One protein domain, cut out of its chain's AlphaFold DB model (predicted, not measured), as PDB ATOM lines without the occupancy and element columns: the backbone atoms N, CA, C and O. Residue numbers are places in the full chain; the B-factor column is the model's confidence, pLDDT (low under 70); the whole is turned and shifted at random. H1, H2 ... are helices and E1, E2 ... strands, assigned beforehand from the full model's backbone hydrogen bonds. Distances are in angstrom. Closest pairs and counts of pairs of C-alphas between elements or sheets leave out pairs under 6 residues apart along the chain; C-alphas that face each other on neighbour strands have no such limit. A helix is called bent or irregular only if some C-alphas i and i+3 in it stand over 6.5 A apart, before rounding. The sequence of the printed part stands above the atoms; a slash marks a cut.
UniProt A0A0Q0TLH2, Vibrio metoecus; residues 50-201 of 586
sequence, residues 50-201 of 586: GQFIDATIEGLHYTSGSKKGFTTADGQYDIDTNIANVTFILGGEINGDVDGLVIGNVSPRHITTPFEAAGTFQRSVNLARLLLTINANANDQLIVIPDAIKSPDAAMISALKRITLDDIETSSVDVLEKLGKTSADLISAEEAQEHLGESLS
ATOM      1  N   GLY A  50     140.022 167.354 184.375       97.00
ATOM      2  CA  GLY A  50     138.590 167.535 184.601       97.00
ATOM      3  C   GLY A  50     138.285 168.904 185.201       97.00
ATOM      4  O   GLY A  50     139.199 169.683 185.459       97.00
ATOM      5  N   GLN A  51     137.004 169.198 185.413       97.62
ATOM      6  CA  GLN A  51     136.527 170.409 186.083       97.62
ATOM      7  C   GLN A  51     135.523 170.070 187.180       97.62
ATOM      8  O   GLN A  51     134.687 169.183 186.995       97.62
ATOM      9  N   PHE A  52     135.597 170.769 188.312       97.75
ATOM     10  CA  PHE A  52     134.580 170.705 189.358       97.75
ATOM     11  C   PHE A  52     133.613 171.889 189.220       97.75
ATOM     12  O   PHE A  52     134.058 173.037 189.243       97.75
ATOM     13  N   ILE A  53     132.314 171.605 189.068       96.38
ATOM     14  CA  ILE A  53     131.275 172.594 188.751       96.38
ATOM     15  C   ILE A  53     130.108 172.545 189.754       96.38
ATOM     16  O   ILE A  53     129.363 171.569 189.816       96.38
ATOM     17  N   ASP A  54     129.958 173.648 190.474       86.19
ATOM     18  CA  ASP A  54     128.840 174.182 191.260       86.19
ATOM     19  C   ASP A  54     128.960 175.720 191.177       86.19
ATOM     20  O   ASP A  54     129.548 176.360 192.045       86.19
ATOM     21  N   ALA A  55     128.684 176.272 189.988       87.31
ATOM     22  CA  ALA A  55     129.534 177.298 189.357       87.31
ATOM     23  C   ALA A  55     131.023 176.857 189.290       87.31
ATOM     24  O   ALA A  55     131.407 175.808 189.798       87.31
ATOM     25  N   THR A  56     131.921 177.558 188.600       93.06
ATOM     26  CA  THR A  56     133.338 177.132 188.653       93.06
ATOM     27  C   THR A  56     133.868 177.296 190.082       93.06
ATOM     28  O   THR A  56     133.622 178.330 190.701       93.06
ATOM     29  N   ILE A  57     134.574 176.290 190.619       96.56
ATOM     30  CA  ILE A  57     135.138 176.345 191.981       96.56
ATOM     31  C   ILE A  57     136.656 176.486 191.924       96.56
ATOM     32  O   ILE A  57     137.351 175.555 191.522       96.56
ATOM     33  N   GLU A  58     137.184 177.601 192.415       97.88
ATOM     34  CA  GLU A  58     138.614 177.832 192.604       97.88
ATOM     35  C   GLU A  58     139.056 177.452 194.015       97.88
ATOM     36  O   GLU A  58     138.470 177.894 195.003       97.88
ATOM     37  N   GLY A  59     140.159 176.714 194.131       97.25
ATOM     38  CA  GLY A  59     140.780 176.469 195.428       97.25
ATOM     39  C   GLY A  59     140.289 175.219 196.155       97.25
ATOM     40  O   GLY A  59     140.600 175.057 197.332       97.25
ATOM     41  N   LEU A  60     139.547 174.327 195.495       97.56
ATOM     42  CA  LEU A  60     139.188 173.029 196.060       97.56
ATOM     43  C   LEU A  60     140.366 172.061 195.909       97.56
ATOM     44  O   LEU A  60     140.890 171.899 194.806       97.56
ATOM     45  N   HIS A  61     140.792 171.413 196.995       97.94
ATOM     46  CA  HIS A  61     141.912 170.482 196.923       97.94
ATOM     47  C   HIS A  61     141.487 169.175 196.241       97.94
ATOM     48  O   HIS A  61     140.437 168.607 196.555       97.94
ATOM     49  N   TYR A  62     142.331 168.652 195.352       97.31
ATOM     50  CA  TYR A  62     142.146 167.349 194.720       97.31
ATOM     51  C   TYR A  62     143.399 166.474 194.823       97.31
ATOM     52  O   TYR A  62     144.528 166.968 194.836       97.31
ATOM     53  N   THR A  63     143.190 165.159 194.843       95.69
ATOM     54  CA  THR A  63     144.250 164.148 194.751       95.69
ATOM     55  C   THR A  63     143.866 163.092 193.718       95.69
ATOM     56  O   THR A  63     142.812 162.469 193.817       95.69
ATOM     57  N   SER A  64     144.739 162.858 192.741       95.50
ATOM     58  CA  SER A  64     144.644 161.812 191.723       95.50
ATOM     59  C   SER A  64     146.025 161.176 191.546       95.50
ATOM     60  O   SER A  64     146.882 161.685 190.826       95.50
ATOM     61  N   GLY A  65     146.277 160.078 192.263       91.69
ATOM     62  CA  GLY A  65     147.592 159.438 192.265       91.69
ATOM     63  C   GLY A  65     148.696 160.352 192.775       91.69
ATOM     64  O   GLY A  65     148.639 160.860 193.891       91.69
ATOM     65  N   SER A  66     149.707 160.556 191.930       91.38
ATOM     66  CA  SER A  66     150.801 161.493 192.209       91.38
ATOM     67  C   SER A  66     150.434 162.958 191.948       91.38
ATOM     68  O   SER A  66     151.149 163.853 192.401       91.38
ATOM     69  N   LYS A  67     149.331 163.217 191.232       95.38
ATOM     70  CA  LYS A  67     148.849 164.567 190.944       95.38
ATOM     71  C   LYS A  67     147.983 165.057 192.094       95.38
ATOM     72  O   LYS A  67     147.027 164.396 192.492       95.38
ATOM     73  N   LYS A  68     148.316 166.225 192.620       95.44
ATOM     74  CA  LYS A  68     147.566 166.891 193.681       95.44
ATOM     75  C   LYS A  68     147.718 168.395 193.551       95.44
ATOM     76  O   LYS A  68     148.712 168.868 192.999       95.44
ATOM     77  N   GLY A  69     146.748 169.129 194.066       96.19
ATOM     78  CA  GLY A  69     146.762 170.582 194.056       96.19
ATOM     79  C   GLY A  69     145.373 171.141 194.302       96.19
ATOM     80  O   GLY A  69     144.512 170.467 194.859       96.19
ATOM     81  N   PHE A  70     145.161 172.369 193.852       97.81
ATOM     82  CA  PHE A  70     143.882 173.055 193.958       97.81
ATOM     83  C   PHE A  70     143.266 173.268 192.581       97.81
ATOM     84  O   PHE A  70     143.993 173.448 191.600       97.81
ATOM     85  N   THR A  71     141.938 173.262 192.510       98.31
ATOM     86  CA  THR A  71     141.230 173.641 191.289       98.31
ATOM     87  C   THR A  71     141.533 175.087 190.903       98.31
ATOM     88  O   THR A  71     141.682 175.957 191.766       98.31
ATOM     89  N   THR A  72     141.645 175.348 189.602       98.00
ATOM     90  CA  THR A  72     141.863 176.704 189.070       98.00
ATOM     91  C   THR A  72     140.572 177.533 189.083       98.00
ATOM     92  O   THR A  72     139.507 177.016 189.410       98.00
ATOM     93  N   ALA A  73     140.643 178.804 188.669       96.19
ATOM     94  CA  ALA A  73     139.466 179.665 188.493       96.19
ATOM     95  C   ALA A  73     138.398 179.069 187.554       96.19
ATOM     96  O   ALA A  73     137.211 179.293 187.750       96.19
ATOM     97  N   ASP A  74     138.802 178.241 186.586       95.88
ATOM     98  CA  ASP A  74     137.885 177.531 185.683       95.88
ATOM     99  C   ASP A  74     137.404 176.184 186.265       95.88
ATOM    100  O   ASP A  74     136.880 175.333 185.540       95.88
ATOM    101  N   GLY A  75     137.663 175.924 187.550       97.44
ATOM    102  CA  GLY A  75     137.382 174.656 188.221       97.44
ATOM    103  C   GLY A  75     138.293 173.496 187.812       97.44
ATOM    104  O   GLY A  75     138.019 172.362 188.199       97.44
ATOM    105  N   GLN A  76     139.348 173.733 187.021       98.25
ATOM    106  CA  GLN A  76     140.144 172.660 186.412       98.25
ATOM    107  C   GLN A  76     141.059 171.956 187.416       98.25
ATOM    108  O   GLN A  76     141.682 172.608 188.252       98.25
ATOM    109  N   TYR A  77     141.203 170.640 187.272       98.19
ATOM    110  CA  TYR A  77     142.151 169.798 188.001       98.19
ATOM    111  C   TYR A  77     142.803 168.763 187.077       98.19
ATOM    112  O   TYR A  77     142.219 168.343 186.074       98.19
ATOM    113  N   ASP A  78     144.005 168.309 187.432       98.12
ATOM    114  CA  ASP A  78     144.706 167.276 186.677       98.12
ATOM    115  C   ASP A  78     144.323 165.862 187.129       98.12
ATOM    116  O   ASP A  78     144.116 165.579 188.309       98.12
ATOM    117  N   ILE A  79     144.305 164.935 186.173       97.56
ATOM    118  CA  ILE A  79     143.951 163.532 186.394       97.56
ATOM    119  C   ILE A  79     145.158 162.644 186.097       97.56
ATOM    120  O   ILE A  79     145.771 162.741 185.028       97.56
ATOM    121  N   ASP A  80     145.509 161.759 187.028       95.81
ATOM    122  CA  ASP A  80     146.378 160.618 186.744       95.81
ATOM    123  C   ASP A  80     145.540 159.504 186.115       95.81
ATOM    124  O   ASP A  80     144.763 158.821 186.781       95.81
ATOM    125  N   THR A  81     145.699 159.319 184.804       93.31
ATOM    126  CA  THR A  81     144.906 158.370 184.011       93.31
ATOM    127  C   THR A  81     145.164 156.904 184.371       93.31
ATOM    128  O   THR A  81     144.483 156.026 183.847       93.31
ATOM    129  N   ASN A  82     146.148 156.617 185.233       91.62
ATOM    130  CA  ASN A  82     146.455 155.265 185.707       91.62
ATOM    131  C   ASN A  82     145.782 154.931 187.046       91.62
ATOM    132  O   ASN A  82     145.854 153.786 187.494       91.62
ATOM    133  N   ILE A  83     145.149 155.910 187.694       91.12
ATOM    134  CA  ILE A  83     144.516 155.749 189.004       91.12
ATOM    135  C   ILE A  83     142.998 155.728 188.858       91.12
ATOM    136  O   ILE A  83     142.411 156.393 188.010       91.12
ATOM    137  N   ALA A  84     142.353 154.915 189.692       88.62
ATOM    138  CA  ALA A  84     140.935 154.602 189.568       88.62
ATOM    139  C   ALA A  84     139.990 155.694 190.102       88.62
ATOM    140  O   ALA A  84     138.792 155.616 189.839       88.62
ATOM    141  N   ASN A  85     140.495 156.683 190.846       94.38
ATOM    142  CA  ASN A  85     139.690 157.740 191.453       94.38
ATOM    143  C   ASN A  85     140.432 159.085 191.557       94.38
ATOM    144  O   ASN A  85     141.662 159.152 191.563       94.38
ATOM    145  N   VAL A  86     139.644 160.149 191.683       97.00
ATOM    146  CA  VAL A  86     140.034 161.492 192.113       97.00
ATOM    147  C   VAL A  86     139.313 161.767 193.431       97.00
ATOM    148  O   VAL A  86     138.106 161.548 193.531       97.00
ATOM    149  N   THR A  87     140.045 162.205 194.449       96.12
ATOM    150  CA  THR A  87     139.498 162.564 195.762       96.12
ATOM    151  C   THR A  87     139.421 164.077 195.881       96.12
ATOM    152  O   THR A  87     140.434 164.742 195.673       96.12
ATOM    153  N   PHE A  88     138.256 164.607 196.255       97.31
ATOM    154  CA  PHE A  88     138.056 166.037 196.513       97.31
ATOM    155  C   PHE A  88     137.952 166.318 198.007       97.31
ATOM    156  O   PHE A  88     137.263 165.599 198.737       97.31
ATOM    157  N   ILE A  89     138.646 167.361 198.457       96.56
ATOM    158  CA  ILE A  89     138.793 167.697 199.874       96.56
ATOM    159  C   ILE A  89     138.619 169.207 200.053       96.56
ATOM    160  O   ILE A  89     139.304 169.996 199.403       96.56
ATOM    161  N   LEU A  90     137.733 169.612 200.967       96.88
ATOM    162  CA  LEU A  90     137.761 170.965 201.526       96.88
ATOM    163  C   LEU A  90     138.773 170.984 202.666       96.88
ATOM    164  O   LEU A  90     138.530 170.455 203.753       96.88
ATOM    165  N   GLY A  91     139.931 171.561 202.371       95.00
ATOM    166  CA  GLY A  91     141.099 171.560 203.231       95.00
ATOM    167  C   GLY A  91     142.366 171.756 202.410       95.00
ATOM    168  O   GLY A  91     142.317 172.196 201.259       95.00
ATOM    169  N   GLY A  92     143.501 171.414 203.000       87.94
ATOM    170  CA  GLY A  92     144.808 171.629 202.397       87.94
ATOM    171  C   GLY A  92     145.887 170.799 203.072       87.94
ATOM    172  O   GLY A  92     145.602 169.928 203.895       87.94
ATOM    173  N   GLU A  93     147.138 171.062 202.706       84.94
ATOM    174  CA  GLU A  93     148.281 170.374 203.297       84.94
ATOM    175  C   GLU A  93     148.613 170.937 204.683       84.94
ATOM    176  O   GLU A  93     148.871 172.130 204.842       84.94
ATOM    177  N   ILE A  94     148.678 170.057 205.681       79.81
ATOM    178  CA  ILE A  94     149.185 170.339 207.022       79.81
ATOM    179  C   ILE A  94     150.259 169.306 207.369       79.81
ATOM    180  O   ILE A  94     150.060 168.104 207.240       79.81
ATOM    181  N   ASN A  95     151.442 169.764 207.786       78.12
ATOM    182  CA  ASN A  95     152.588 168.892 208.098       78.12
ATOM    183  C   ASN A  95     152.982 167.905 206.972       78.12
ATOM    184  O   ASN A  95     153.587 166.872 207.247       78.12
ATOM    185  N   GLY A  96     152.680 168.235 205.712       75.06
ATOM    186  CA  GLY A  96     152.989 167.402 204.544       75.06
ATOM    187  C   GLY A  96     151.887 166.418 204.131       75.06
ATOM    188  O   GLY A  96     152.034 165.787 203.084       75.06
ATOM    189  N   ASP A  97     150.788 166.335 204.885       81.31
ATOM    190  CA  ASP A  97     149.621 165.507 204.568       81.31
ATOM    191  C   ASP A  97     148.414 166.382 204.206       81.31
ATOM    192  O   ASP A  97     148.164 167.411 204.832       81.31
ATOM    193  N   VAL A  98     147.649 165.970 203.196       84.75
ATOM    194  CA  VAL A  98     146.381 166.623 202.838       84.75
ATOM    195  C   VAL A  98     145.303 166.160 203.803       84.75
ATOM    196  O   VAL A  98     145.101 164.954 203.972       84.75
ATOM    197  N   ASP A  99     144.585 167.104 204.404       88.88
ATOM    198  CA  ASP A  99     143.579 166.787 205.410       88.88
ATOM    199  C   ASP A  99     142.396 167.768 205.383       88.88
ATOM    200  O   ASP A  99     142.486 168.854 204.808       88.88
ATOM    201  N   GLY A 100     141.276 167.384 206.001       92.81
ATOM    202  CA  GLY A 100     140.047 168.184 206.052       92.81
ATOM    203  C   GLY A 100     138.780 167.369 205.791       92.81
ATOM    204  O   GLY A 100     138.726 166.171 206.080       92.81
ATOM    205  N   LEU A 101     137.754 168.023 205.243       94.38
ATOM    206  CA  LEU A 101     136.510 167.367 204.841       94.38
ATOM    207  C   LEU A 101     136.722 166.645 203.512       94.38
ATOM    208  O   LEU A 101     136.840 167.284 202.467       94.38
ATOM    209  N   VAL A 102     136.708 165.313 203.533       93.75
ATOM    210  CA  VAL A 102     136.637 164.514 202.305       93.75
ATOM    211  C   VAL A 102     135.220 164.617 201.749       93.75
ATOM    212  O   VAL A 102     134.284 164.070 202.330       93.75
ATOM    213  N   ILE A 103     135.060 165.308 200.619       95.12
ATOM    214  CA  ILE A 103     133.764 165.421 199.941       95.12
ATOM    215  C   ILE A 103     133.379 164.066 199.349       95.12
ATOM    216  O   ILE A 103     132.262 163.590 199.558       95.12
ATOM    217  N   GLY A 104     134.318 163.446 198.633       94.06
ATOM    218  CA  GLY A 104     134.101 162.165 197.983       94.06
ATOM    219  C   GLY A 104     135.243 161.725 197.078       94.06
ATOM    220  O   GLY A 104     136.200 162.463 196.829       94.06
ATOM    221  N   ASN A 105     135.096 160.502 196.575       95.31
ATOM    222  CA  ASN A 105     135.969 159.875 195.594       95.31
ATOM    223  C   ASN A 105     135.145 159.593 194.343       95.31
ATOM    224  O   ASN A 105     134.169 158.851 194.414       95.31
ATOM    225  N   VAL A 106     135.568 160.133 193.208       95.69
ATOM    226  CA  VAL A 106     134.890 159.931 191.922       95.69
ATOM    227  C   VAL A 106     135.826 159.253 190.941       95.69
ATOM    228  O   VAL A 106     137.039 159.457 190.998       95.69
ATOM    229  N   SER A 107     135.297 158.468 190.006       95.31
ATOM    230  CA  SER A 107     136.123 157.997 188.891       95.31
ATOM    231  C   SER A 107     136.556 159.182 188.010       95.31
ATOM    232  O   SER A 107     135.759 160.110 187.825       95.31
ATOM    233  N   PRO A 108     137.775 159.155 187.436       95.12
ATOM    234  CA  PRO A 108     138.247 160.146 186.474       95.12
ATOM    235  C   PRO A 108     137.230 160.493 185.379       95.12
ATOM    236  O   PRO A 108     136.753 159.610 184.668       95.12
ATOM    237  N   ARG A 109     136.919 161.784 185.229       94.31
ATOM    238  CA  ARG A 109     135.915 162.294 184.283       94.31
ATOM    239  C   ARG A 109     136.142 163.762 183.947       94.31
ATOM    240  O   ARG A 109     136.842 164.463 184.676       94.31
ATOM    241  N   HIS A 110     135.522 164.213 182.859       94.69
ATOM    242  CA  HIS A 110     135.637 165.590 182.377       94.69
ATOM    243  C   HIS A 110     134.986 166.607 183.313       94.69
ATOM    244  O   HIS A 110     135.561 167.664 183.537       94.69
ATOM    245  N   ILE A 111     133.804 166.295 183.846       96.19
ATOM    246  CA  ILE A 111     133.045 167.183 184.727       96.19
ATOM    247  C   ILE A 111     132.639 166.403 185.972       96.19
ATOM    248  O   ILE A 111     132.050 165.326 185.864       96.19
ATOM    249  N   THR A 112     132.927 166.971 187.134       96.94
ATOM    250  CA  THR A 112     132.432 166.532 188.436       96.94
ATOM    251  C   THR A 112     131.569 167.647 189.013       96.94
ATOM    252  O   THR A 112     131.951 168.808 188.956       96.94
ATOM    253  N   THR A 113     130.410 167.316 189.563       97.19
ATOM    254  CA  THR A 113     129.531 168.252 190.277       97.19
ATOM    255  C   THR A 113     129.314 167.747 191.707       97.19
ATOM    256  O   THR A 113     129.722 166.619 192.028       97.19
ATOM    257  N   PRO A 114     128.644 168.516 192.582       97.38
ATOM    258  CA  PRO A 114     128.258 168.036 193.902       97.38
ATOM    259  C   PRO A 114     127.531 166.689 193.895       97.38
ATOM    260  O   PRO A 114     127.746 165.897 194.808       97.38
ATOM    261  N   PHE A 115     126.756 166.378 192.850       96.56
ATOM    262  CA  PHE A 115     126.045 165.102 192.738       96.56
ATOM    263  C   PHE A 115     126.972 163.898 192.575       96.56
ATOM    264  O   PHE A 115     126.786 162.886 193.247       96.56
ATOM    265  N   GLU A 116     128.003 163.993 191.731       95.62
ATOM    266  CA  GLU A 116     128.959 162.894 191.564       95.62
ATOM    267  C   GLU A 116     129.888 162.763 192.775       95.62
ATOM    268  O   GLU A 116     130.285 161.653 193.123       95.62
ATOM    269  N   ALA A 117     130.230 163.883 193.415       95.12
ATOM    270  CA  ALA A 117     131.176 163.904 194.522       95.12
ATOM    271  C   ALA A 117     130.537 163.504 195.862       95.12
ATOM    272  O   ALA A 117     131.077 162.654 196.565       95.12
ATOM    273  N   ALA A 118     129.397 164.097 196.226       94.81
ATOM    274  CA  ALA A 118     128.764 163.910 197.533       94.81
ATOM    275  C   ALA A 118     127.686 162.813 197.542       94.81
ATOM    276  O   ALA A 118     127.406 162.239 198.603       94.81
ATOM    277  N   GLY A 119     127.099 162.513 196.380       91.75
ATOM    278  CA  GLY A 119     126.196 161.392 196.169       91.75
ATOM    279  C   GLY A 119     124.722 161.711 196.329       91.75
ATOM    280  O   GLY A 119     124.049 162.004 195.353       91.75
ATOM    281  N   THR A 120     124.171 161.587 197.538       96.25
ATOM    282  CA  THR A 120     122.718 161.741 197.746       96.25
ATOM    283  C   THR A 120     122.249 163.174 197.460       96.25
ATOM    284  O   THR A 120     123.035 164.122 197.534       96.25
ATOM    285  N   PHE A 121     120.953 163.354 197.167       97.19
ATOM    286  CA  PHE A 121     120.385 164.681 196.887       97.19
ATOM    287  C   PHE A 121     120.648 165.659 198.044       97.19
ATOM    288  O   PHE A 121     121.229 166.722 197.833       97.19
ATOM    289  N   GLN A 122     120.330 165.248 199.279       96.62
ATOM    290  CA  GLN A 122     120.639 165.999 200.499       96.62
ATOM    291  C   GLN A 122     122.108 166.428 200.579       96.62
ATOM    292  O   GLN A 122     122.386 167.607 200.776       96.62
ATOM    293  N   ARG A 123     123.049 165.485 200.439       97.25
ATOM    294  CA  ARG A 123     124.481 165.772 200.595       97.25
ATOM    295  C   ARG A 123     125.000 166.701 199.502       97.25
ATOM    296  O   ARG A 123     125.841 167.545 199.785       97.25
ATOM    297  N   SER A 124     124.478 166.571 198.286       97.94
ATOM    298  CA  SER A 124     124.841 167.412 197.138       97.94
ATOM    299  C   SER A 124     124.381 168.854 197.337       97.94
ATOM    300  O   SER A 124     125.179 169.777 197.207       97.94
ATOM    301  N   VAL A 125     123.125 169.048 197.752       98.19
ATOM    302  CA  VAL A 125     122.593 170.374 198.098       98.19
ATOM    303  C   VAL A 125     123.339 170.962 199.296       98.19
ATOM    304  O   VAL A 125     123.696 172.133 199.284       98.19
ATOM    305  N   ASN A 126     123.632 170.160 200.320       98.19
ATOM    306  CA  ASN A 126     124.370 170.632 201.489       98.19
ATOM    307  C   ASN A 126     125.829 170.982 201.174       98.19
ATOM    308  O   ASN A 126     126.363 171.912 201.773       98.19
ATOM    309  N   LEU A 127     126.461 170.309 200.211       98.44
ATOM    310  CA  LEU A 127     127.761 170.740 199.709       98.44
ATOM    311  C   LEU A 127     127.660 172.117 199.043       98.44
ATOM    312  O   LEU A 127     128.450 172.990 199.384       98.44
ATOM    313  N   ALA A 128     126.664 172.340 198.180       98.31
ATOM    314  CA  ALA A 128     126.453 173.641 197.543       98.31
ATOM    315  C   ALA A 128     126.179 174.756 198.560       98.31
ATOM    316  O   ALA A 128     126.801 175.817 198.513       98.31
ATOM    317  N   ARG A 129     125.344 174.487 199.576       98.44
ATOM    318  CA  ARG A 129     125.124 175.412 200.702       98.44
ATOM    319  C   ARG A 129     126.433 175.786 201.385       98.44
ATOM    320  O   ARG A 129     126.666 176.969 201.626       98.44
ATOM    321  N   LEU A 130     127.291 174.804 201.686       98.50
ATOM    322  CA  LEU A 130     128.595 175.064 202.297       98.50
ATOM    323  C   LEU A 130     129.445 175.967 201.407       98.50
ATOM    324  O   LEU A 130     129.949 176.980 201.882       98.50
ATOM    325  N   LEU A 131     129.593 175.587 200.136       98.19
ATOM    326  CA  LEU A 131     130.458 176.242 199.160       98.19
ATOM    327  C   LEU A 131     130.052 177.701 198.927       98.19
ATOM    328  O   LEU A 131     130.905 178.582 199.010       98.19
ATOM    329  N   LEU A 132     128.758 177.963 198.736       97.94
ATOM    330  CA  LEU A 132     128.214 179.316 198.600       97.94
ATOM    331  C   LEU A 132     128.394 180.134 199.884       97.94
ATOM    332  O   LEU A 132     128.778 181.298 199.841       97.94
ATOM    333  N   THR A 133     128.201 179.515 201.051       97.88
ATOM    334  CA  THR A 133     128.348 180.206 202.342       97.88
ATOM    335  C   THR A 133     129.786 180.645 202.606       97.88
ATOM    336  O   THR A 133     130.022 181.752 203.103       97.88
ATOM    337  N   ILE A 134     130.761 179.779 202.309       97.62
ATOM    338  CA  ILE A 134     132.186 180.065 202.530       97.62
ATOM    339  C   ILE A 134     132.814 180.872 201.393       97.62
ATOM    340  O   ILE A 134     133.973 181.256 201.530       97.62
ATOM    341  N   ASN A 135     132.086 181.114 200.300       97.31
ATOM    342  CA  ASN A 135     132.587 181.802 199.117       97.31
ATOM    343  C   ASN A 135     133.279 183.123 199.500       97.31
ATOM    344  O   ASN A 135     132.680 184.008 200.115       97.31
ATOM    345  N   ALA A 136     134.567 183.242 199.165       95.94
ATOM    346  CA  ALA A 136     135.348 184.457 199.394       95.94
ATOM    347  C   ALA A 136     135.136 185.510 198.292       95.94
ATOM    348  O   ALA A 136     135.573 186.654 198.436       95.94
ATOM    349  N   ASN A 137     134.499 185.126 197.183       93.62
ATOM    350  CA  ASN A 137     134.130 186.029 196.107       93.62
ATOM    351  C   ASN A 137     132.807 186.750 196.422       93.62
ATOM    352  O   ASN A 137     131.962 186.249 197.155       93.62
ATOM    353  N   ALA A 138     132.622 187.940 195.851       86.81
ATOM    354  CA  ALA A 138     131.431 188.763 196.071       86.81
ATOM    355  C   ALA A 138     130.217 188.339 195.221       86.81
ATOM    356  O   ALA A 138     129.134 188.892 195.398       86.81
ATOM    357  N   ASN A 139     130.405 187.428 194.262       88.44
ATOM    358  CA  ASN A 139     129.338 186.858 193.447       88.44
ATOM    359  C   ASN A 139     129.480 185.334 193.352       88.44
ATOM    360  O   ASN A 139     130.563 184.789 193.566       88.44
ATOM    361  N   ASP A 140     128.389 184.683 192.955       90.75
ATOM    362  CA  ASP A 140     128.282 183.221 192.935       90.75
ATOM    363  C   ASP A 140     128.512 182.615 191.539       90.75
ATOM    364  O   ASP A 140     128.229 181.444 191.312       90.75
ATOM    365  N   GLN A 141     129.051 183.393 190.589       89.81
ATOM    366  CA  GLN A 141     129.457 182.881 189.266       89.81
ATOM    367  C   GLN A 141     130.803 182.144 189.311       89.81
ATOM    368  O   GLN A 141     131.116 181.359 188.417       89.81
ATOM    369  N   LEU A 142     131.596 182.419 190.345       95.19
ATOM    370  CA  LEU A 142     132.854 181.764 190.673       95.19
ATOM    371  C   LEU A 142     132.899 181.622 192.191       95.19
ATOM    372  O   LEU A 142     132.898 182.633 192.898       95.19
ATOM    373  N   ILE A 143     132.973 180.386 192.678       97.81
ATOM    374  CA  ILE A 143     133.163 180.108 194.099       97.81
ATOM    375  C   ILE A 143     134.661 180.068 194.381       97.81
ATOM    376  O   ILE A 143     135.378 179.240 193.821       97.81
ATOM    377  N   VAL A 144     135.140 180.941 195.267       98.12
ATOM    378  CA  VAL A 144     136.548 180.968 195.689       98.12
ATOM    379  C   VAL A 144     136.661 180.431 197.108       98.12
ATOM    380  O   VAL A 144     136.154 181.042 198.052       98.12
ATOM    381  N   ILE A 145     137.365 179.309 197.274       98.06
ATOM    382  CA  ILE A 145     137.637 178.736 198.594       98.06
ATOM    383  C   ILE A 145     138.588 179.666 199.382       98.06
ATOM    384  O   ILE A 145     139.668 180.007 198.876       98.06
ATOM    385  N   PRO A 146     138.236 180.065 200.625       97.50
ATOM    386  CA  PRO A 146     139.063 180.940 201.458       97.50
ATOM    387  C   PRO A 146     140.481 180.413 201.710       97.50
ATOM    388  O   PRO A 146     140.690 179.214 201.907       97.50
ATOM    389  N   ASP A 147     141.457 181.320 201.825       96.06
ATOM    390  CA  ASP A 147     142.850 180.968 202.153       96.06
ATOM    391  C   ASP A 147     142.971 180.217 203.485       96.06
ATOM    392  O   ASP A 147     143.771 179.291 203.596       96.06
ATOM    393  N   ALA A 148     142.118 180.543 204.463       95.75
ATOM    394  CA  ALA A 148     142.055 179.839 205.743       95.75
ATOM    395  C   ALA A 148     141.688 178.348 205.604       95.75
ATOM    396  O   ALA A 148     142.014 177.571 206.492       95.75
ATOM    397  N   ILE A 149     141.026 177.942 204.513       96.81
ATOM    398  CA  ILE A 149     140.709 176.537 204.210       96.81
ATOM    399  C   ILE A 149     141.784 175.910 203.314       96.81
ATOM    400  O   ILE A 149     142.138 174.754 203.528       96.81
ATOM    401  N   LYS A 150     142.335 176.657 202.344       95.00
ATOM    402  CA  LYS A 150     143.401 176.173 201.441       95.00
ATOM    403  C   LYS A 150     144.738 175.960 202.154       95.00
ATOM    404  O   LYS A 150     145.528 175.105 201.769       95.00
ATOM    405  N   SER A 151     145.022 176.753 203.180       93.56
ATOM    406  CA  SER A 151     146.214 176.643 204.028       93.56
ATOM    407  C   SER A 151     145.791 176.635 205.498       93.56
ATOM    408  O   SER A 151     146.027 177.608 206.219       93.56
ATOM    409  N   PRO A 152     145.101 175.568 205.930       94.62
ATOM    410  CA  PRO A 152     144.433 175.537 207.218       94.62
ATOM    411  C   PRO A 152     145.429 175.313 208.355       94.62
ATOM    412  O   PRO A 152     146.372 174.527 208.249       94.62
ATOM    413  N   ASP A 153     145.186 175.977 209.483       93.56
ATOM    414  CA  ASP A 153     145.843 175.615 210.734       93.56
ATOM    415  C   ASP A 153     145.229 174.332 211.328       93.56
ATOM    416  O   ASP A 153     144.221 173.797 210.851       93.56
ATOM    417  N   ALA A 154     145.834 173.821 212.404       91.31
ATOM    418  CA  ALA A 154     145.365 172.597 213.048       91.31
ATOM    419  C   ALA A 154     143.912 172.703 213.548       91.31
ATOM    420  O   ALA A 154     143.183 171.714 213.530       91.31
ATOM    421  N   ALA A 155     143.476 173.892 213.972       92.69
ATOM    422  CA  ALA A 155     142.134 174.090 214.496       92.69
ATOM    423  C   ALA A 155     141.086 174.113 213.372       92.69
ATOM    424  O   ALA A 155     139.997 173.570 213.550       92.69
ATOM    425  N   MET A 156     141.404 174.711 212.220       95.31
ATOM    426  CA  MET A 156     140.563 174.664 211.026       95.31
ATOM    427  C   MET A 156     140.460 173.238 210.478       95.31
ATOM    428  O   MET A 156     139.358 172.797 210.176       95.31
ATOM    429  N   ILE A 157     141.560 172.477 210.427       92.56
ATOM    430  CA  ILE A 157     141.516 171.056 210.034       92.56
ATOM    431  C   ILE A 157     140.583 170.252 210.940       92.56
ATOM    432  O   ILE A 157     139.758 169.487 210.439       92.56
ATOM    433  N   SER A 158     140.681 170.427 212.260       89.75
ATOM    434  CA  SER A 158     139.785 169.744 213.198       89.75
ATOM    435  C   SER A 158     138.319 170.112 212.965       89.75
ATOM    436  O   SER A 158     137.476 169.221 212.962       89.75
ATOM    437  N   ALA A 159     138.016 171.387 212.704       93.88
ATOM    438  CA  ALA A 159     136.659 171.829 212.390       93.88
ATOM    439  C   ALA A 159     136.156 171.251 211.051       93.88
ATOM    440  O   ALA A 159     135.059 170.701 210.996       93.88
ATOM    441  N   LEU A 160     136.975 171.281 209.994       95.25
ATOM    442  CA  LEU A 160     136.640 170.722 208.678       95.25
ATOM    443  C   LEU A 160     136.327 169.223 208.755       95.25
ATOM    444  O   LEU A 160     135.337 168.772 208.189       95.25
ATOM    445  N   LYS A 161     137.121 168.451 209.503       91.56
ATOM    446  CA  LYS A 161     136.901 167.007 209.699       91.56
ATOM    447  C   LYS A 161     135.563 166.669 210.351       91.56
ATOM    448  O   LYS A 161     135.070 165.560 210.164       91.56
ATOM    449  N   ARG A 162     135.011 167.583 211.150       90.94
ATOM    450  CA  ARG A 162     133.733 167.387 211.842       90.94
ATOM    451  C   ARG A 162     132.526 167.686 210.971       90.94
ATOM    452  O   ARG A 162     131.435 167.255 211.334       90.94
ATOM    453  N   ILE A 163     132.706 168.366 209.837       94.06
ATOM    454  CA  ILE A 163     131.605 168.619 208.913       94.06
ATOM    455  C   ILE A 163     131.060 167.287 208.403       94.06
ATOM    456  O   ILE A 163     131.792 166.415 207.935       94.06
ATOM    457  N   THR A 164     129.738 167.161 208.437       92.38
ATOM    458  CA  THR A 164     129.019 166.072 207.789       92.38
ATOM    459  C   THR A 164     127.942 166.669 206.896       92.38
ATOM    460  O   THR A 164     127.128 167.478 207.335       92.38
ATOM    461  N   LEU A 165     127.918 166.267 205.625       95.12
ATOM    462  CA  LEU A 165     126.977 166.827 204.649       95.12
ATOM    463  C   LEU A 165     125.521 166.388 204.888       95.12
ATOM    464  O   LEU A 165     124.622 166.909 204.240       95.12
ATOM    465  N   ASP A 166     125.259 165.462 205.810       92.06
ATOM    466  CA  ASP A 166     123.904 165.032 206.186       92.06
ATOM    467  C   ASP A 166     123.300 165.846 207.351       92.06
ATOM    468  O   ASP A 166     122.105 165.731 207.603       92.06
ATOM    469  N   ASP A 167     124.105 166.668 208.038       91.19
ATOM    470  CA  ASP A 167     123.713 167.527 209.175       91.19
ATOM    471  C   ASP A 167     124.582 168.796 209.173       91.19
ATOM    472  O   ASP A 167     125.394 169.052 210.068       91.19
ATOM    473  N   ILE A 168     124.528 169.547 208.073       94.62
ATOM    474  CA  ILE A 168     125.426 170.686 207.865       94.62
ATOM    475  C   ILE A 168     125.095 171.853 208.801       94.62
ATOM    476  O   ILE A 168     125.996 172.573 209.224       94.62
ATOM    477  N   GLU A 169     123.829 172.006 209.176       92.50
ATOM    478  CA  GLU A 169     123.328 173.034 210.086       92.50
ATOM    479  C   GLU A 169     124.064 173.014 211.426       92.50
ATOM    480  O   GLU A 169     124.423 174.066 211.955       92.50
ATOM    481  N   THR A 170     124.325 171.813 211.945       91.69
ATOM    482  CA  THR A 170     125.025 171.618 213.216       91.69
ATOM    483  C   THR A 170     126.526 171.455 213.011       91.69
ATOM    484  O   THR A 170     127.328 172.023 213.748       91.69
ATOM    485  N   SER A 171     126.936 170.683 212.003       93.25
ATOM    486  CA  SER A 171     128.340 170.287 211.852       93.25
ATOM    487  C   SER A 171     129.246 171.352 211.223       93.25
ATOM    488  O   SER A 171     130.465 171.242 211.337       93.25
ATOM    489  N   SER A 172     128.690 172.388 210.582       95.56
ATOM    490  CA  SER A 172     129.478 173.474 209.971       95.56
ATOM    491  C   SER A 172     129.812 174.632 210.913       95.56
ATOM    492  O   SER A 172     130.678 175.440 210.572       95.56
ATOM    493  N   VAL A 173     129.176 174.707 212.089       95.19
ATOM    494  CA  VAL A 173     129.250 175.856 213.014       95.19
ATOM    495  C   VAL A 173     130.689 176.291 213.282       95.19
ATOM    496  O   VAL A 173     131.029 177.446 213.043       95.19
ATOM    497  N   ASP A 174     131.560 175.359 213.670       94.88
ATOM    498  CA  ASP A 174     132.950 175.673 214.024       94.88
ATOM    499  C   ASP A 174     133.758 176.245 212.848       94.88
ATOM    500  O   ASP A 174     134.652 177.071 213.041       94.88
ATOM    501  N   VAL A 175     133.478 175.795 211.620       97.00
ATOM    502  CA  VAL A 175     134.130 176.327 210.414       97.00
ATOM    503  C   VAL A 175     133.600 177.721 210.107       97.00
ATOM    504  O   VAL A 175     134.394 178.617 209.825       97.00
ATOM    505  N   LEU A 176     132.285 177.932 210.208       97.88
ATOM    506  CA  LEU A 176     131.673 179.243 209.991       97.88
ATOM    507  C   LEU A 176     132.195 180.272 210.999       97.88
ATOM    508  O   LEU A 176     132.642 181.340 210.586       97.88
ATOM    509  N   GLU A 177     132.257 179.930 212.286       97.00
ATOM    510  CA  GLU A 177     132.794 180.813 213.327       97.00
ATOM    511  C   GLU A 177     134.250 181.210 213.052       97.00
ATOM    512  O   GLU A 177     134.616 182.383 213.172       97.00
ATOM    513  N   LYS A 178     135.087 180.263 212.606       96.19
ATOM    514  CA  LYS A 178     136.483 180.537 212.217       96.19
ATOM    515  C   LYS A 178     136.604 181.455 211.003       96.19
ATOM    516  O   LYS A 178     137.622 182.128 210.857       96.19
ATOM    517  N   LEU A 179     135.584 181.493 210.151       97.44
ATOM    518  CA  LEU A 179     135.483 182.409 209.017       97.44
ATOM    519  C   LEU A 179     134.773 183.727 209.377       97.44
ATOM    520  O   LEU A 179     134.542 184.549 208.492       97.44
ATOM    521  N   GLY A 180     134.432 183.949 210.653       97.25
ATOM    522  CA  GLY A 180     133.709 185.141 211.103       97.25
ATOM    523  C   GLY A 180     132.233 185.160 210.692       97.25
ATOM    524  O   GLY A 180     131.653 186.237 210.576       97.25
ATOM    525  N   LYS A 181     131.647 183.984 210.451       97.25
ATOM    526  CA  LYS A 181     130.244 183.751 210.086       97.25
ATOM    527  C   LYS A 181     129.514 183.019 211.217       97.25
ATOM    528  O   LYS A 181     130.120 182.545 212.174       97.25
ATOM    529  N   THR A 182     128.202 182.917 211.097       95.69
ATOM    530  CA  THR A 182     127.298 182.228 212.022       95.69
ATOM    531  C   THR A 182     126.430 181.227 211.261       95.69
ATOM    532  O   THR A 182     126.336 181.283 210.038       95.69
ATOM    533  N   SER A 183     125.719 180.345 211.968       93.38
ATOM    534  CA  SER A 183     124.745 179.437 211.339       93.38
ATOM    535  C   SER A 183     123.640 180.161 210.562       93.38
ATOM    536  O   SER A 183     123.038 179.563 209.681       93.38
ATOM    537  N   ALA A 184     123.361 181.431 210.878       95.62
ATOM    538  CA  ALA A 184     122.375 182.236 210.158       95.62
ATOM    539  C   ALA A 184     122.872 182.699 208.777       95.62
ATOM    540  O   ALA A 184     122.055 183.071 207.943       95.62
ATOM    541  N   ASP A 185     124.188 182.665 208.540       96.94
ATOM    542  CA  ASP A 185     124.795 182.974 207.242       96.94
ATOM    543  C   ASP A 185     124.811 181.758 206.302       96.94
ATOM    544  O   ASP A 185     125.160 181.898 205.131       96.94
ATOM    545  N   LEU A 186     124.473 180.564 206.807       97.94
ATOM    546  CA  LEU A 186     124.396 179.353 205.999       97.94
ATOM    547  C   LEU A 186     123.268 179.491 204.971       97.94
ATOM    548  O   LEU A 186     122.098 179.598 205.338       97.94
ATOM    549  N   ILE A 187     123.634 179.422 203.692       97.69
ATOM    550  CA  ILE A 187     122.703 179.488 202.560       97.69
ATOM    551  C   ILE A 187     121.596 178.436 202.708       97.69
ATOM    552  O   ILE A 187     121.838 177.305 203.156       97.69
ATOM    553  N   SER A 188     120.364 178.809 202.353       97.31
ATOM    554  CA  SER A 188     119.208 177.912 202.440       97.31
ATOM    555  C   SER A 188     119.291 176.765 201.425       97.31
ATOM    556  O   SER A 188     120.025 176.817 200.436       97.31
ATOM    557  N   ALA A 189     118.541 175.687 201.663       95.56
ATOM    558  CA  ALA A 189     118.499 174.569 200.721       95.56
ATOM    559  C   ALA A 189     117.852 174.970 199.390       95.56
ATOM    560  O   ALA A 189     118.260 174.473 198.344       95.56
ATOM    561  N   GLU A 190     116.871 175.866 199.432       95.31
ATOM    562  CA  GLU A 190     116.173 176.401 198.270       95.31
ATOM    563  C   GLU A 190     117.109 177.245 197.393       95.31
ATOM    564  O   GLU A 190     117.204 176.980 196.196       95.31
ATOM    565  N   GLU A 191     117.858 178.184 197.982       97.06
ATOM    566  CA  GLU A 191     118.831 179.017 197.254       97.06
ATOM    567  C   GLU A 191     119.950 178.173 196.628       97.06
ATOM    568  O   GLU A 191     120.302 178.363 195.467       97.06
ATOM    569  N   ALA A 192     120.479 177.186 197.358       97.50
ATOM    570  CA  ALA A 192     121.503 176.291 196.817       97.50
ATOM    571  C   ALA A 192     120.972 175.401 195.678       97.50
ATOM    572  O   ALA A 192     121.698 175.109 194.731       97.50
ATOM    573  N   GLN A 193     119.709 174.968 195.740       96.12
ATOM    574  CA  GLN A 193     119.082 174.219 194.645       96.12
ATOM    575  C   GLN A 193     118.862 175.084 193.404       96.12
ATOM    576  O   GLN A 193     119.031 174.587 192.290       96.12
ATOM    577  N   GLU A 194     118.479 176.349 193.584       95.75
ATOM    578  CA  GLU A 194     118.350 177.309 192.487       95.75
ATOM    579  C   GLU A 194     119.706 177.539 191.814       95.75
ATOM    580  O   GLU A 194     119.820 177.339 190.606       95.75
ATOM    581  N   HIS A 195     120.752 177.816 192.598       96.19
ATOM    582  CA  HIS A 195     122.112 178.011 192.089       96.19
ATOM    583  C   HIS A 195     122.666 176.777 191.359       96.19
ATOM    584  O   HIS A 195     123.179 176.895 190.242       96.19
ATOM    585  N   LEU A 196     122.488 175.576 191.925       96.06
ATOM    586  CA  LEU A 196     122.819 174.317 191.247       96.06
ATOM    587  C   LEU A 196     122.043 174.178 189.934       96.06
ATOM    588  O   LEU A 196     122.600 173.763 188.918       96.06
ATOM    589  N   GLY A 197     120.758 174.529 189.944       94.62
ATOM    590  CA  GLY A 197     119.912 174.492 188.760       94.62
ATOM    591  C   GLY A 197     120.419 175.403 187.650       94.62
ATOM    592  O   GLY A 197     120.532 174.963 186.508       94.62
ATOM    593  N   GLU A 198     120.784 176.637 187.981       94.69
ATOM    594  CA  GLU A 198     121.366 177.591 187.036       94.69
ATOM    595  C   GLU A 198     122.725 177.120 186.506       94.69
ATOM    596  O   GLU A 198     122.967 177.158 185.299       94.69
ATOM    597  N   SER A 199     123.586 176.614 187.392       94.50
ATOM    598  CA  SER A 199     124.949 176.184 187.064       94.50
ATOM    599  C   SER A 199     125.003 174.918 186.208       94.50
ATOM    600  O   SER A 199     125.916 174.749 185.396       94.50
ATOM    601  N   LEU A 200     124.053 174.000 186.401       94.94
ATOM    602  CA  LEU A 200     124.055 172.687 185.752       94.94
ATOM    603  C   LEU A 200     123.098 172.600 184.558       94.94
ATOM    604  O   LEU A 200     123.239 171.696 183.727       94.94
ATOM    605  N   SER A 201     122.145 173.526 184.433       90.81
ATOM    606  CA  SER A 201     121.212 173.559 183.307       90.81
ATOM    607  C   SER A 201     121.950 173.722 181.977       90.81
ATOM    608  O   SER A 201     122.725 174.651 181.761       90.81
TER     609      SER A 201
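What this domain is: This is residues 50 to 201 of the 586 residues of a protein of Vibrio metoecus (UniProt A0A0Q0TLH2). A twisted sheet, whose long hairpin E6 and E7 turns through nearly a right angle, makes much of one half of the domain, and helices make most of the other. H2 lies near the middle with H7 across its outside, H4 covers the bent hairpin with H6 at its side, and two small strand pairs, E1 with E5 and E2 with E8, complete it. The printed part has 152 residues with eight named strands and seven named helices: E1 to E7, H1, H2, E8, then H3 to H7. The class is mixed, and the largest sheet is antiparallel in the order E4, E3, E6, E7. The whole is compact, with a radius of gyration of the C-alphas of 14.1 A and spans of 43 by 40 by 27 A.

How they stand to each other: E1, residues 50 to 52, is antiparallel to E5, residues 76 to 78, with N 50 and O 77 2.9 A apart. E2, residues 56 to 58, is parallel to E8, residues 142 to 144, with N 58 and O 143 2.8 A apart. E3, residues 61 to 64, forms a hairpin with E4, residues 67 to 70: N 62 to O 69, 2.9 A. E3 is antiparallel to E6, residues 86 to 94: N 63 to O 87, 2.9 A. E6 forms a hairpin with E7, residues 97 to 106: N 90 to O 101, 2.9 A. These N and O pairs are within hydrogen-bond range. E6 bends by 89 degrees at residue 90, E7 by 96 degrees at residue 101. H1, residues 114 to 118, is on the sheet and touches H2, residues 121 to 134, closest at the C-alphas of Pro 114 and Ser 124, 4.7 A. H3, residues 147 to 150, is over E6 on the same face as H1. H4, residues 154 to 162, runs along the strands, at 20 degrees to E7 on the local plane, with a height over the sheet of 8.6 A. H5, residues 168 to 171, is close but not clearly touching H2: C-alphas 126 and 168 come closest, 6.5 A. H6, residues 173 to 178, touches H4 at a shallow tilt of 23 degrees, opposite ways; C-alphas 159 and 175 are closest, 5.5 A. H7, residues 189 to 200, touches H2 about perpendicular, 89 degrees, with C-alphas 129 and 192 closest, 5.4 A. Every O i to N i+4 pair is within hydrogen-bond range in H1, H2, H4, H6 and H7; H3 and H5 are too short for one.

Where its parts are: E1 begins at C-alpha 50 (138.590, 167.535, 184.601). From first to last C-alpha, E6 measures 19.6 A, E7 20.2 A, H2 20.2 A and H7 16.1 A. H7 ends at C-alpha 200 (124.055, 172.687, 185.752).

The domain as a whole: The C-alphas of Asn 82 and Ala 184 are farthest apart, 43.6 A. The printed part has no cut and no long link. No printed residue is under 70 in pLDDT.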